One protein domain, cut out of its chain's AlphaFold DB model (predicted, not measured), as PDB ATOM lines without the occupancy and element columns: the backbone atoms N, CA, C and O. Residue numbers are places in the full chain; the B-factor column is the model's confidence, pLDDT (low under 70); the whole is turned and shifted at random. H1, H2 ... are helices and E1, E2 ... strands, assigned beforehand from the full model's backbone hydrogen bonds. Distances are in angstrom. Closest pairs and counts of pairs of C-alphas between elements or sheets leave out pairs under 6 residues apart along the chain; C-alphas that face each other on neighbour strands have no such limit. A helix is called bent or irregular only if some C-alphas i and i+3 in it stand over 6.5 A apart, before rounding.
ATOM      1  N   THR A   5     207.496 201.194 214.454       58.53
ATOM      2  CA  THR A   5     207.942 200.049 215.262       58.53
ATOM      3  C   THR A   5     207.444 198.704 214.739       58.53
ATOM      4  O   THR A   5     208.190 197.731 214.771       58.53
ATOM      5  N   PHE A   6     206.223 198.635 214.202       58.22
ATOM      6  CA  PHE A   6     205.659 197.385 213.674       58.22
ATOM      7  C   PHE A   6     206.409 196.870 212.437       58.22
ATOM      8  O   PHE A   6     206.622 195.668 212.304       58.22
ATOM      9  N   LEU A   7     206.870 197.772 211.565       60.41
ATOM     10  CA  LEU A   7     207.655 197.404 210.383       60.41
ATOM     11  C   LEU A   7     209.046 196.873 210.753       60.41
ATOM     12  O   LEU A   7     209.501 195.898 210.160       60.41
ATOM     13  N   MET A   8     209.699 197.457 211.763       60.97
ATOM     14  CA  MET A   8     210.993 196.956 212.242       60.97
ATOM     15  C   MET A   8     210.892 195.546 212.835       60.97
ATOM     16  O   MET A   8     211.764 194.718 212.582       60.97
ATOM     17  N   VAL A   9     209.818 195.244 213.571       62.19
ATOM     18  CA  VAL A   9     209.606 193.912 214.164       62.19
ATOM     19  C   VAL A   9     209.402 192.844 213.085       62.19
ATOM     20  O   VAL A   9     209.959 191.754 213.193       62.19
ATOM     21  N   LEU A  10     208.669 193.161 212.014       61.25
ATOM     22  CA  LEU A  10     208.460 192.235 210.896       61.25
ATOM     23  C   LEU A  10     209.756 191.946 210.128       61.25
ATOM     24  O   LEU A  10     210.028 190.793 209.798       61.25
ATOM     25  N   MET A  11     210.582 192.968 209.892       61.56
ATOM     26  CA  MET A  11     211.869 192.793 209.210       61.56
ATOM     27  C   MET A  11     212.863 191.985 210.056       61.56
ATOM     28  O   MET A  11     213.562 191.123 209.525       61.56
ATOM     29  N   ALA A  12     212.890 192.198 211.375       61.91
ATOM     30  CA  ALA A  12     213.720 191.409 212.286       61.91
ATOM     31  C   ALA A  12     213.270 189.938 212.359       61.91
ATOM     32  O   ALA A  12     214.106 189.035 212.358       61.91
ATOM     33  N   ALA A  13     211.958 189.682 212.365       60.72
ATOM     34  CA  ALA A  13     211.415 188.325 212.337       60.72
ATOM     35  C   ALA A  13     211.737 187.599 211.020       60.72
ATOM     36  O   ALA A  13     212.095 186.423 211.039       60.72
ATOM     37  N   ALA A  14     211.678 188.300 209.883       59.62
ATOM     38  CA  ALA A  14     212.057 187.738 208.588       59.62
ATOM     39  C   ALA A  14     213.550 187.366 208.535       59.62
ATOM     40  O   ALA A  14     213.883 186.273 208.085       59.62
ATOM     41  N   ALA A  15     214.429 188.224 209.064       60.38
ATOM     42  CA  ALA A  15     215.871 187.972 209.106       60.38
ATOM     43  C   ALA A  15     216.251 186.766 209.991       60.38
ATOM     44  O   ALA A  15     217.180 186.023 209.672       60.38
ATOM     45  N   LEU A  16     215.521 186.552 211.092       58.06
ATOM     46  CA  LEU A  16     215.698 185.387 211.967       58.06
ATOM     47  C   LEU A  16     215.202 184.091 211.316       58.06
ATOM     48  O   LEU A  16     215.814 183.044 211.487       58.06
ATOM     49  N   LEU A  17     214.120 184.143 210.538       55.41
ATOM     50  CA  LEU A  17     213.630 182.967 209.817       55.41
ATOM     51  C   LEU A  17     214.572 182.568 208.675       55.41
ATOM     52  O   LEU A  17     214.807 181.379 208.474       55.41
ATOM     53  N   THR A  18     215.160 183.535 207.962       57.59
ATOM     54  CA  THR A  18     216.131 183.246 206.895       57.59
ATOM     55  C   THR A  18     217.437 182.666 207.430       57.59
ATOM     56  O   THR A  18     217.972 181.747 206.819       57.59
ATOM     57  N   SER A  19     217.923 183.122 208.591       55.38
ATOM     58  CA  SER A  19     219.156 182.579 209.181       55.38
ATOM     59  C   SER A  19     218.993 181.133 209.668       55.38
ATOM     60  O   SER A  19     219.918 180.330 209.528       55.38
ATOM     61  N   ILE A  20     217.810 180.766 210.172       55.53
ATOM     62  CA  ILE A  20     217.480 179.383 210.552       55.53
ATOM     63  C   ILE A  20     217.347 178.497 209.300       55.53
ATOM     64  O   ILE A  20     217.837 177.372 209.266       55.53
ATOM     65  N   LEU A  21     216.738 179.015 208.229       50.34
ATOM     66  CA  LEU A  21     216.553 178.254 206.992       50.34
ATOM     67  C   LEU A  21     217.881 177.975 206.265       50.34
ATOM     68  O   LEU A  21     218.088 176.877 205.748       50.34
ATOM     69  N   GLU A  22     218.800 178.942 206.251       51.16
ATOM     70  CA  GLU A  22     220.133 178.770 205.664       51.16
ATOM     71  C   GLU A  22     221.003 177.804 206.479       51.16
ATOM     72  O   GLU A  22     221.726 176.992 205.899       51.16
ATOM     73  N   THR A  23     220.903 177.828 207.811       52.94
ATOM     74  CA  THR A  23     221.718 176.965 208.683       52.94
ATOM     75  C   THR A  23     221.321 175.492 208.635       52.94
ATOM     76  O   THR A  23     222.201 174.643 208.759       52.94
ATOM     77  N   GLU A  24     220.054 175.154 208.382       51.97
ATOM     78  CA  GLU A  24     219.608 173.751 208.334       51.97
ATOM     79  C   GLU A  24     219.615 173.155 206.912       51.97
ATOM     80  O   GLU A  24     219.918 171.972 206.711       51.97
ATOM     81  N   ALA A  25     219.336 173.964 205.884       54.41
ATOM     82  CA  ALA A  25     219.218 173.462 204.515       54.41
ATOM     83  C   ALA A  25     220.579 173.233 203.837       54.41
ATOM     84  O   ALA A  25     220.783 172.198 203.194       54.41
ATOM     85  N   LEU A  26     221.533 174.158 204.003       58.38
ATOM     86  CA  LEU A  26     222.866 174.075 203.393       58.38
ATOM     87  C   LEU A  26     223.664 172.824 203.797       58.38
ATOM     88  O   LEU A  26     224.200 172.166 202.898       58.38
ATOM     89  N   PRO A  27     223.760 172.439 205.086       60.47
ATOM     90  CA  PRO A  27     224.508 171.243 205.457       60.47
ATOM     91  C   PRO A  27     223.837 169.966 204.946       60.47
ATOM     92  O   PRO A  27     224.546 169.072 204.486       60.47
ATOM     93  N   SER A  28     222.499 169.880 204.933       61.50
ATOM     94  CA  SER A  28     221.804 168.680 204.440       61.50
ATOM     95  C   SER A  28     221.953 168.501 202.925       61.50
ATOM     96  O   SER A  28     222.193 167.390 202.445       61.50
ATOM     97  N   VAL A  29     221.888 169.594 202.156       61.69
ATOM     98  CA  VAL A  29     222.103 169.569 200.702       61.69
ATOM     99  C   VAL A  29     223.559 169.235 200.395       61.69
ATOM    100  O   VAL A  29     223.825 168.378 199.553       61.69
ATOM    101  N   ARG A  30     224.513 169.831 201.121       64.00
ATOM    102  CA  ARG A  30     225.943 169.542 200.956       64.00
ATOM    103  C   ARG A  30     226.285 168.095 201.309       64.00
ATOM    104  O   ARG A  30     227.046 167.468 200.577       64.00
ATOM    105  N   ALA A  31     225.696 167.550 202.372       67.75
ATOM    106  CA  ALA A  31     225.863 166.150 202.757       67.75
ATOM    107  C   ALA A  31     225.307 165.201 201.685       67.75
ATOM    108  O   ALA A  31     225.983 164.253 201.297       67.75
ATOM    109  N   ARG A  32     224.121 165.495 201.134       63.72
ATOM    110  CA  ARG A  32     223.531 164.721 200.028       63.72
ATOM    111  C   ARG A  32     224.366 164.787 198.752       63.72
ATOM    112  O   ARG A  32     224.505 163.778 198.069       63.72
ATOM    113  N   LEU A  33     224.926 165.952 198.425       66.94
ATOM    114  CA  LEU A  33     225.816 166.114 197.274       66.94
ATOM    115  C   LEU A  33     227.129 165.354 197.462       66.94
ATOM    116  O   LEU A  33     227.587 164.712 196.522       66.94
ATOM    117  N   LYS A  34     227.702 165.381 198.672       65.62
ATOM    118  CA  LYS A  34     228.909 164.616 198.994       65.62
ATOM    119  C   LYS A  34     228.652 163.112 198.903       65.62
ATOM    120  O   LYS A  34     229.358 162.440 198.171       65.62
ATOM    121  N   ALA A  35     227.572 162.620 199.511       67.88
ATOM    122  CA  ALA A  35     227.188 161.211 199.430       67.88
ATOM    123  C   ALA A  35     226.938 160.749 197.984       67.88
ATOM    124  O   ALA A  35     227.340 159.653 197.606       67.88
ATOM    125  N   LYS A  36     226.318 161.593 197.143       68.31
ATOM    126  CA  LYS A  36     226.190 161.304 195.708       68.31
ATOM    127  C   LYS A  36     227.547 161.232 195.019       68.31
ATOM    128  O   LYS A  36     227.745 160.339 194.207       68.31
ATOM    129  N   ARG A  37     228.452 162.171 195.305       69.31
ATOM    130  CA  ARG A  37     229.789 162.182 194.708       69.31
ATOM    131  C   ARG A  37     230.567 160.925 195.088       69.31
ATOM    132  O   ARG A  37     231.071 160.270 194.189       69.31
ATOM    133  N   ASP A  38     230.582 160.575 196.370       72.69
ATOM    134  CA  ASP A  38     231.286 159.398 196.887       72.69
ATOM    135  C   ASP A  38     230.731 158.110 196.242       72.69
ATOM    136  O   ASP A  38     231.497 157.272 195.778       72.69
ATOM    137  N   PHE A  39     229.404 158.005 196.089       71.00
ATOM    138  CA  PHE A  39     228.765 156.899 195.366       71.00
ATOM    139  C   PHE A  39     229.177 156.833 193.887       71.00
ATOM    140  O   PHE A  39     229.463 155.756 193.372       71.00
ATOM    141  N   PHE A  40     229.214 157.971 193.187       71.44
ATOM    142  CA  PHE A  40     229.653 158.011 191.789       71.44
ATOM    143  C   PHE A  40     231.136 157.659 191.633       71.44
ATOM    144  O   PHE A  40     231.492 157.024 190.646       71.44
ATOM    145  N   GLU A  41     231.983 158.068 192.578       73.56
ATOM    146  CA  GLU A  41     233.423 157.791 192.581       73.56
ATOM    147  C   GLU A  41     233.673 156.283 192.786       73.56
ATOM    148  O   GLU A  41     234.360 155.667 191.973       73.56
ATOM    149  N   GLU A  42     232.997 155.658 193.758       71.44
ATOM    150  CA  GLU A  42     233.059 154.204 193.989       71.44
ATOM    151  C   GLU A  42     232.490 153.398 192.807       71.44
ATOM    152  O   GLU A  42     233.059 152.389 192.384       71.44
ATOM    153  N   MET A  43     231.374 153.858 192.234       72.81
ATOM    154  CA  MET A  43     230.768 153.231 191.060       72.81
ATOM    155  C   MET A  43     231.684 153.322 189.837       72.81
ATOM    156  O   MET A  43     231.798 152.350 189.096       72.81
ATOM    157  N   MET A  44     232.353 154.456 189.618       71.56
ATOM    158  CA  MET A  44     233.309 154.619 188.520       71.56
ATOM    159  C   MET A  44     234.529 153.714 188.693       71.56
ATOM    160  O   MET A  44     234.969 153.133 187.709       71.56
ATOM    161  N   GLU A  45     235.034 153.547 189.918       75.31
ATOM    162  CA  GLU A  45     236.155 152.645 190.205       75.31
ATOM    163  C   GLU A  45     235.794 151.179 189.903       75.31
ATOM    164  O   GLU A  45     236.514 150.492 189.173       75.31
ATOM    165  N   LYS A  46     234.640 150.699 190.384       72.94
ATOM    166  CA  LYS A  46     234.229 149.293 190.196       72.94
ATOM    167  C   LYS A  46     233.648 148.983 188.813       72.94
ATOM    168  O   LYS A  46     233.778 147.860 188.334       72.94
ATOM    169  N   CYS A  47     233.021 149.956 188.155       74.62
ATOM    170  CA  CYS A  47     232.423 149.802 186.826       74.62
ATOM    171  C   CYS A  47     233.264 150.465 185.713       74.62
ATOM    172  O   CYS A  47     232.704 150.861 184.683       74.62
ATOM    173  N   THR A  48     234.583 150.607 185.903       68.19
ATOM    174  CA  THR A  48     235.488 151.230 184.918       68.19
ATOM    175  C   THR A  48     235.251 150.637 183.515       68.19
ATOM    176  O   THR A  48     235.138 149.423 183.362       68.19
ATOM    177  N   ASP A  49     235.113 151.499 182.502       61.81
ATOM    178  CA  ASP A  49     234.843 151.156 181.091       61.81
ATOM    179  C   ASP A  49     233.492 150.480 180.766       61.81
ATOM    180  O   ASP A  49     233.255 150.080 179.623       61.81
ATOM    181  N   THR A  50     232.549 150.410 181.713       65.75
ATOM    182  CA  THR A  50     231.188 149.902 181.448       65.75
ATOM    183  C   THR A  50     230.138 151.005 181.354       65.75
ATOM    184  O   THR A  50     230.098 151.949 182.140       65.75
ATOM    185  N   ILE A  51     229.229 150.863 180.383       67.38
ATOM    186  CA  ILE A  51     228.070 151.748 180.241       67.38
ATOM    187  C   ILE A  51     227.082 151.429 181.372       67.38
ATOM    188  O   ILE A  51     226.257 150.526 181.250       67.38
ATOM    189  N   VAL A  52     227.128 152.218 182.446       75.56
ATOM    190  CA  VAL A  52     226.212 152.174 183.608       75.56
ATOM    191  C   VAL A  52     224.779 152.652 183.297       75.56
ATOM    192  O   VAL A  52     224.037 153.076 184.184       75.56
ATOM    193  N   ASP A  53     224.357 152.600 182.030       80.25
ATOM    194  CA  ASP A  53     223.030 153.051 181.606       80.25
ATOM    195  C   ASP A  53     221.971 151.958 181.801       80.25
ATOM    196  O   ASP A  53     221.915 150.956 181.076       80.25
ATOM    197  N   CYS A  54     221.098 152.193 182.779       85.75
ATOM    198  CA  CYS A  54     219.970 151.334 183.119       85.75
ATOM    199  C   CYS A  54     218.639 151.784 182.502       85.75
ATOM    200  O   CYS A  54     217.614 151.141 182.723       85.75
ATOM    201  N   ARG A  55     218.606 152.871 181.719       86.75
ATOM    202  CA  ARG A  55     217.357 153.350 181.108       86.75
ATOM    203  C   ARG A  55     216.785 152.292 180.163       86.75
ATOM    204  O   ARG A  55     217.450 151.843 179.237       86.75
ATOM    205  N   GLY A  56     215.538 151.891 180.411       86.81
ATOM    206  CA  GLY A  56     214.853 150.856 179.629       86.81
ATOM    207  C   GLY A  56     215.310 149.422 179.922       86.81
ATOM    208  O   GLY A  56     214.854 148.503 179.245       86.81
ATOM    209  N   ARG A  57     216.177 149.206 180.921       87.00
ATOM    210  CA  ARG A  57     216.570 147.868 181.375       87.00
ATOM    211  C   ARG A  57     215.665 147.393 182.518       87.00
ATOM    212  O   ARG A  57     215.207 148.213 183.314       87.00
ATOM    213  N   PRO A  58     215.401 146.079 182.628       89.81
ATOM    214  CA  PRO A  58     214.666 145.536 183.761       89.81
ATOM    215  C   PRO A  58     215.507 145.594 185.042       89.81
ATOM    216  O   PRO A  58     216.739 145.534 185.004       89.81
ATOM    217  N   ASN A  59     214.832 145.658 186.191       90.50
ATOM    218  CA  ASN A  59     215.497 145.569 187.489       90.50
ATOM    219  C   ASN A  59     216.253 144.235 187.612       90.50
ATOM    220  O   ASN A  59     215.747 143.191 187.205       90.50
ATOM    221  N   GLY A  60     217.463 144.280 188.164       87.38
ATOM    222  CA  GLY A  60     218.369 143.135 188.261       87.38
ATOM    223  C   GLY A  60     219.234 142.902 187.017       87.38
ATOM    224  O   GLY A  60     220.174 142.110 187.083       87.38
ATOM    225  N   ALA A  61     218.984 143.600 185.900       88.88
ATOM    226  CA  ALA A  61     219.868 143.537 184.738       88.88
ATOM    227  C   ALA A  61     221.278 144.002 185.108       88.88
ATOM    228  O   ALA A  61     221.448 145.005 185.794       88.88
ATOM    229  N   ARG A  62     222.293 143.292 184.622       86.62
ATOM    230  CA  ARG A  62     223.689 143.648 184.873       86.62
ATOM    231  C   ARG A  62     224.031 144.971 184.171       86.62
ATOM    232  O   ARG A  62     223.786 145.098 182.967       86.62
ATOM    233  N   CYS A  63     224.568 145.938 184.914       86.94
ATOM    234  CA  CYS A  63     225.038 147.231 184.385       86.94
ATOM    235  C   CYS A  63     226.564 147.349 184.361       86.94
ATOM    236  O   CYS A  63     227.099 148.045 183.503       86.94
ATOM    237  N   CYS A  64     227.261 146.629 185.239       85.75
ATOM    238  CA  CYS A  64     228.706 146.433 185.173       85.75
ATOM    239  C   CYS A  64     229.084 145.076 185.779       85.75
ATOM    240  O   CYS A  64     228.196 144.312 186.163       85.75
ATOM    241  N   THR A  65     230.376 144.742 185.840       82.69
ATOM    242  CA  THR A  65     230.849 143.436 186.336       82.69
ATOM    243  C   THR A  65     230.210 143.063 187.672       82.69
ATOM    244  O   THR A  65     229.642 141.975 187.774       82.69
ATOM    245  N   ASP A  66     230.167 143.997 188.620       82.62
ATOM    246  CA  ASP A  66     229.642 143.757 189.969       82.62
ATOM    247  C   ASP A  66     228.334 144.510 190.260       82.62
ATOM    248  O   ASP A  66     227.894 144.544 191.399       82.62
ATOM    249  N   GLY A  67     227.696 145.112 189.246       86.06
ATOM    250  CA  GLY A  67     226.542 145.996 189.438       86.06
ATOM    251  C   GLY A  67     225.252 145.548 188.748       86.06
ATOM    252  O   GLY A  67     225.265 144.986 187.644       86.06
ATOM    253  N   HIS A  68     224.117 145.892 189.360       90.00
ATOM    254  CA  HIS A  68     222.762 145.620 188.881       90.00
ATOM    255  C   HIS A  68     221.896 146.883 188.775       90.00
ATOM    256  O   HIS A  68     221.940 147.792 189.603       90.00
ATOM    257  N   CYS A  69     221.044 146.921 187.753       90.44
ATOM    258  CA  CYS A  69     220.093 147.997 187.530       90.44
ATOM    259  C   CYS A  69     218.931 147.949 188.519       90.44
ATOM    260  O   CYS A  69     218.301 146.905 188.704       90.44
ATOM    261  N   TYR A  70     218.572 149.110 189.057       88.38
ATOM    262  CA  TYR A  70     217.297 149.329 189.726       88.38
ATOM    263  C   TYR A  70     216.719 150.678 189.282       88.38
ATOM    264  O   TYR A  70     217.252 151.748 189.582       88.38
ATOM    265  N   GLY A  71     215.643 150.629 188.495       87.81
ATOM    266  CA  GLY A  71     215.144 151.788 187.763       87.81
ATOM    267  C   GLY A  71     216.169 152.282 186.739       87.81
ATOM    268  O   GLY A  71     216.638 151.523 185.899       87.81
ATOM    269  N   SER A  72     216.528 153.566 186.805       84.44
ATOM    270  CA  SER A  72     217.516 154.185 185.911       84.44
ATOM    271  C   SER A  72     218.929 154.254 186.500       84.44
ATOM    272  O   SER A  72     219.765 154.973 185.958       84.44
ATOM    273  N   VAL A  73     219.186 153.581 187.625       82.81
ATOM    274  CA  VAL A  73     220.447 153.674 188.373       82.81
ATOM    275  C   VAL A  73     221.114 152.303 188.437       82.81
ATOM    276  O   VAL A  73     220.444 151.293 188.657       82.81
ATOM    277  N   CYS A  74     222.431 152.282 188.238       85.25
ATOM    278  CA  CYS A  74     223.278 151.117 188.466       85.25
ATOM    279  C   CYS A  74     223.715 151.102 189.936       85.25
ATOM    280  O   CYS A  74     224.330 152.061 190.398       85.25
ATOM    281  N   TYR A  75     223.366 150.044 190.663       83.12
ATOM    282  CA  TYR A  75     223.816 149.798 192.031       83.12
ATOM    283  C   TYR A  75     224.916 148.740 192.017       83.12
ATOM    284  O   TYR A  75     224.809 147.772 191.268       83.12
ATOM    285  N   LEU A  76     225.947 148.940 192.834       79.75
ATOM    286  CA  LEU A  76     226.948 147.926 193.175       79.75
ATOM    287  C   LEU A  76     226.423 147.005 194.282       79.75
ATOM    288  O   LEU A  76     225.616 147.495 195.107       79.75
TER     289      LEU A  76
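AT A GLANCE: This is residues 5 to 76 of the 76 residues of the protein "Conotoxin unassigned superfamily 10" of Conus ermineus (UniProt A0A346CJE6). One long helix, H1, makes the length of the domain and ends in a small compact head, which holds a three-stranded sheet and a long loop. Residues 5 to 38 of H1 stick out free from this head. The printed part has 72 residues, with H1, E1, E2 and E3 in that order along it; the sheet runs E1, E2, E3, antiparallel throughout, and the class is mostly helix. The whole is extended, a rod spanning 67 by 24 by 14 A, with a radius of gyration of the C-alphas of 21.4 A.

HOW THE PARTS SIT: H1, residues 5 to 46, is on the sheet but only grazes it, with its residues 39 to 46. The closest C-alphas of H1 and E3, residues 73 to 75, are those of Met 43 and Tyr 75, 7.8 A apart. In the backbone of H1, 36 of 38 O i to N i+4 pairs are within hydrogen-bond range. E1, residues 62 to 64, and E2, residues 67 to 70, form an antiparallel hairpin at 129 degrees, with N 63 and O 67 at 3.0 A, within hydrogen-bond range. E2 and E3 form a second antiparallel hairpin at 137 degrees, with N 68 and O 75 at 2.8 A, also within range. The three strands make a meander, each the antiparallel neighbour of the one before. The pairing is staggered: E2 pairs with E1 over residues 67 to 68 and with E3 over residues 68 to 70.

IN THESE COORDINATES: H1 begins at C-alpha 5, (207.942, 200.049, 215.262), and ends at C-alpha 46, (234.229, 149.293, 190.196), 62.4 A away. It is neither bent nor irregular, but only just: C-alphas 24 and 27 are 6.2 A apart. E1 is 5.7 A long, E2 9.8 A and E3 6.3 A, ending at C-alpha 75, (223.816, 149.798, 192.031).

THE WHOLE: The C-alphas of Thr 5 and Thr 65, the two farthest apart, are 67.6 A from each other. The printed part has no cut. The link from H1 to E1, residues 47 to 61, is long. Mean pLDDT of the printed part is 71.1, and residues 5 to 37 and 48 to 51 are under 70.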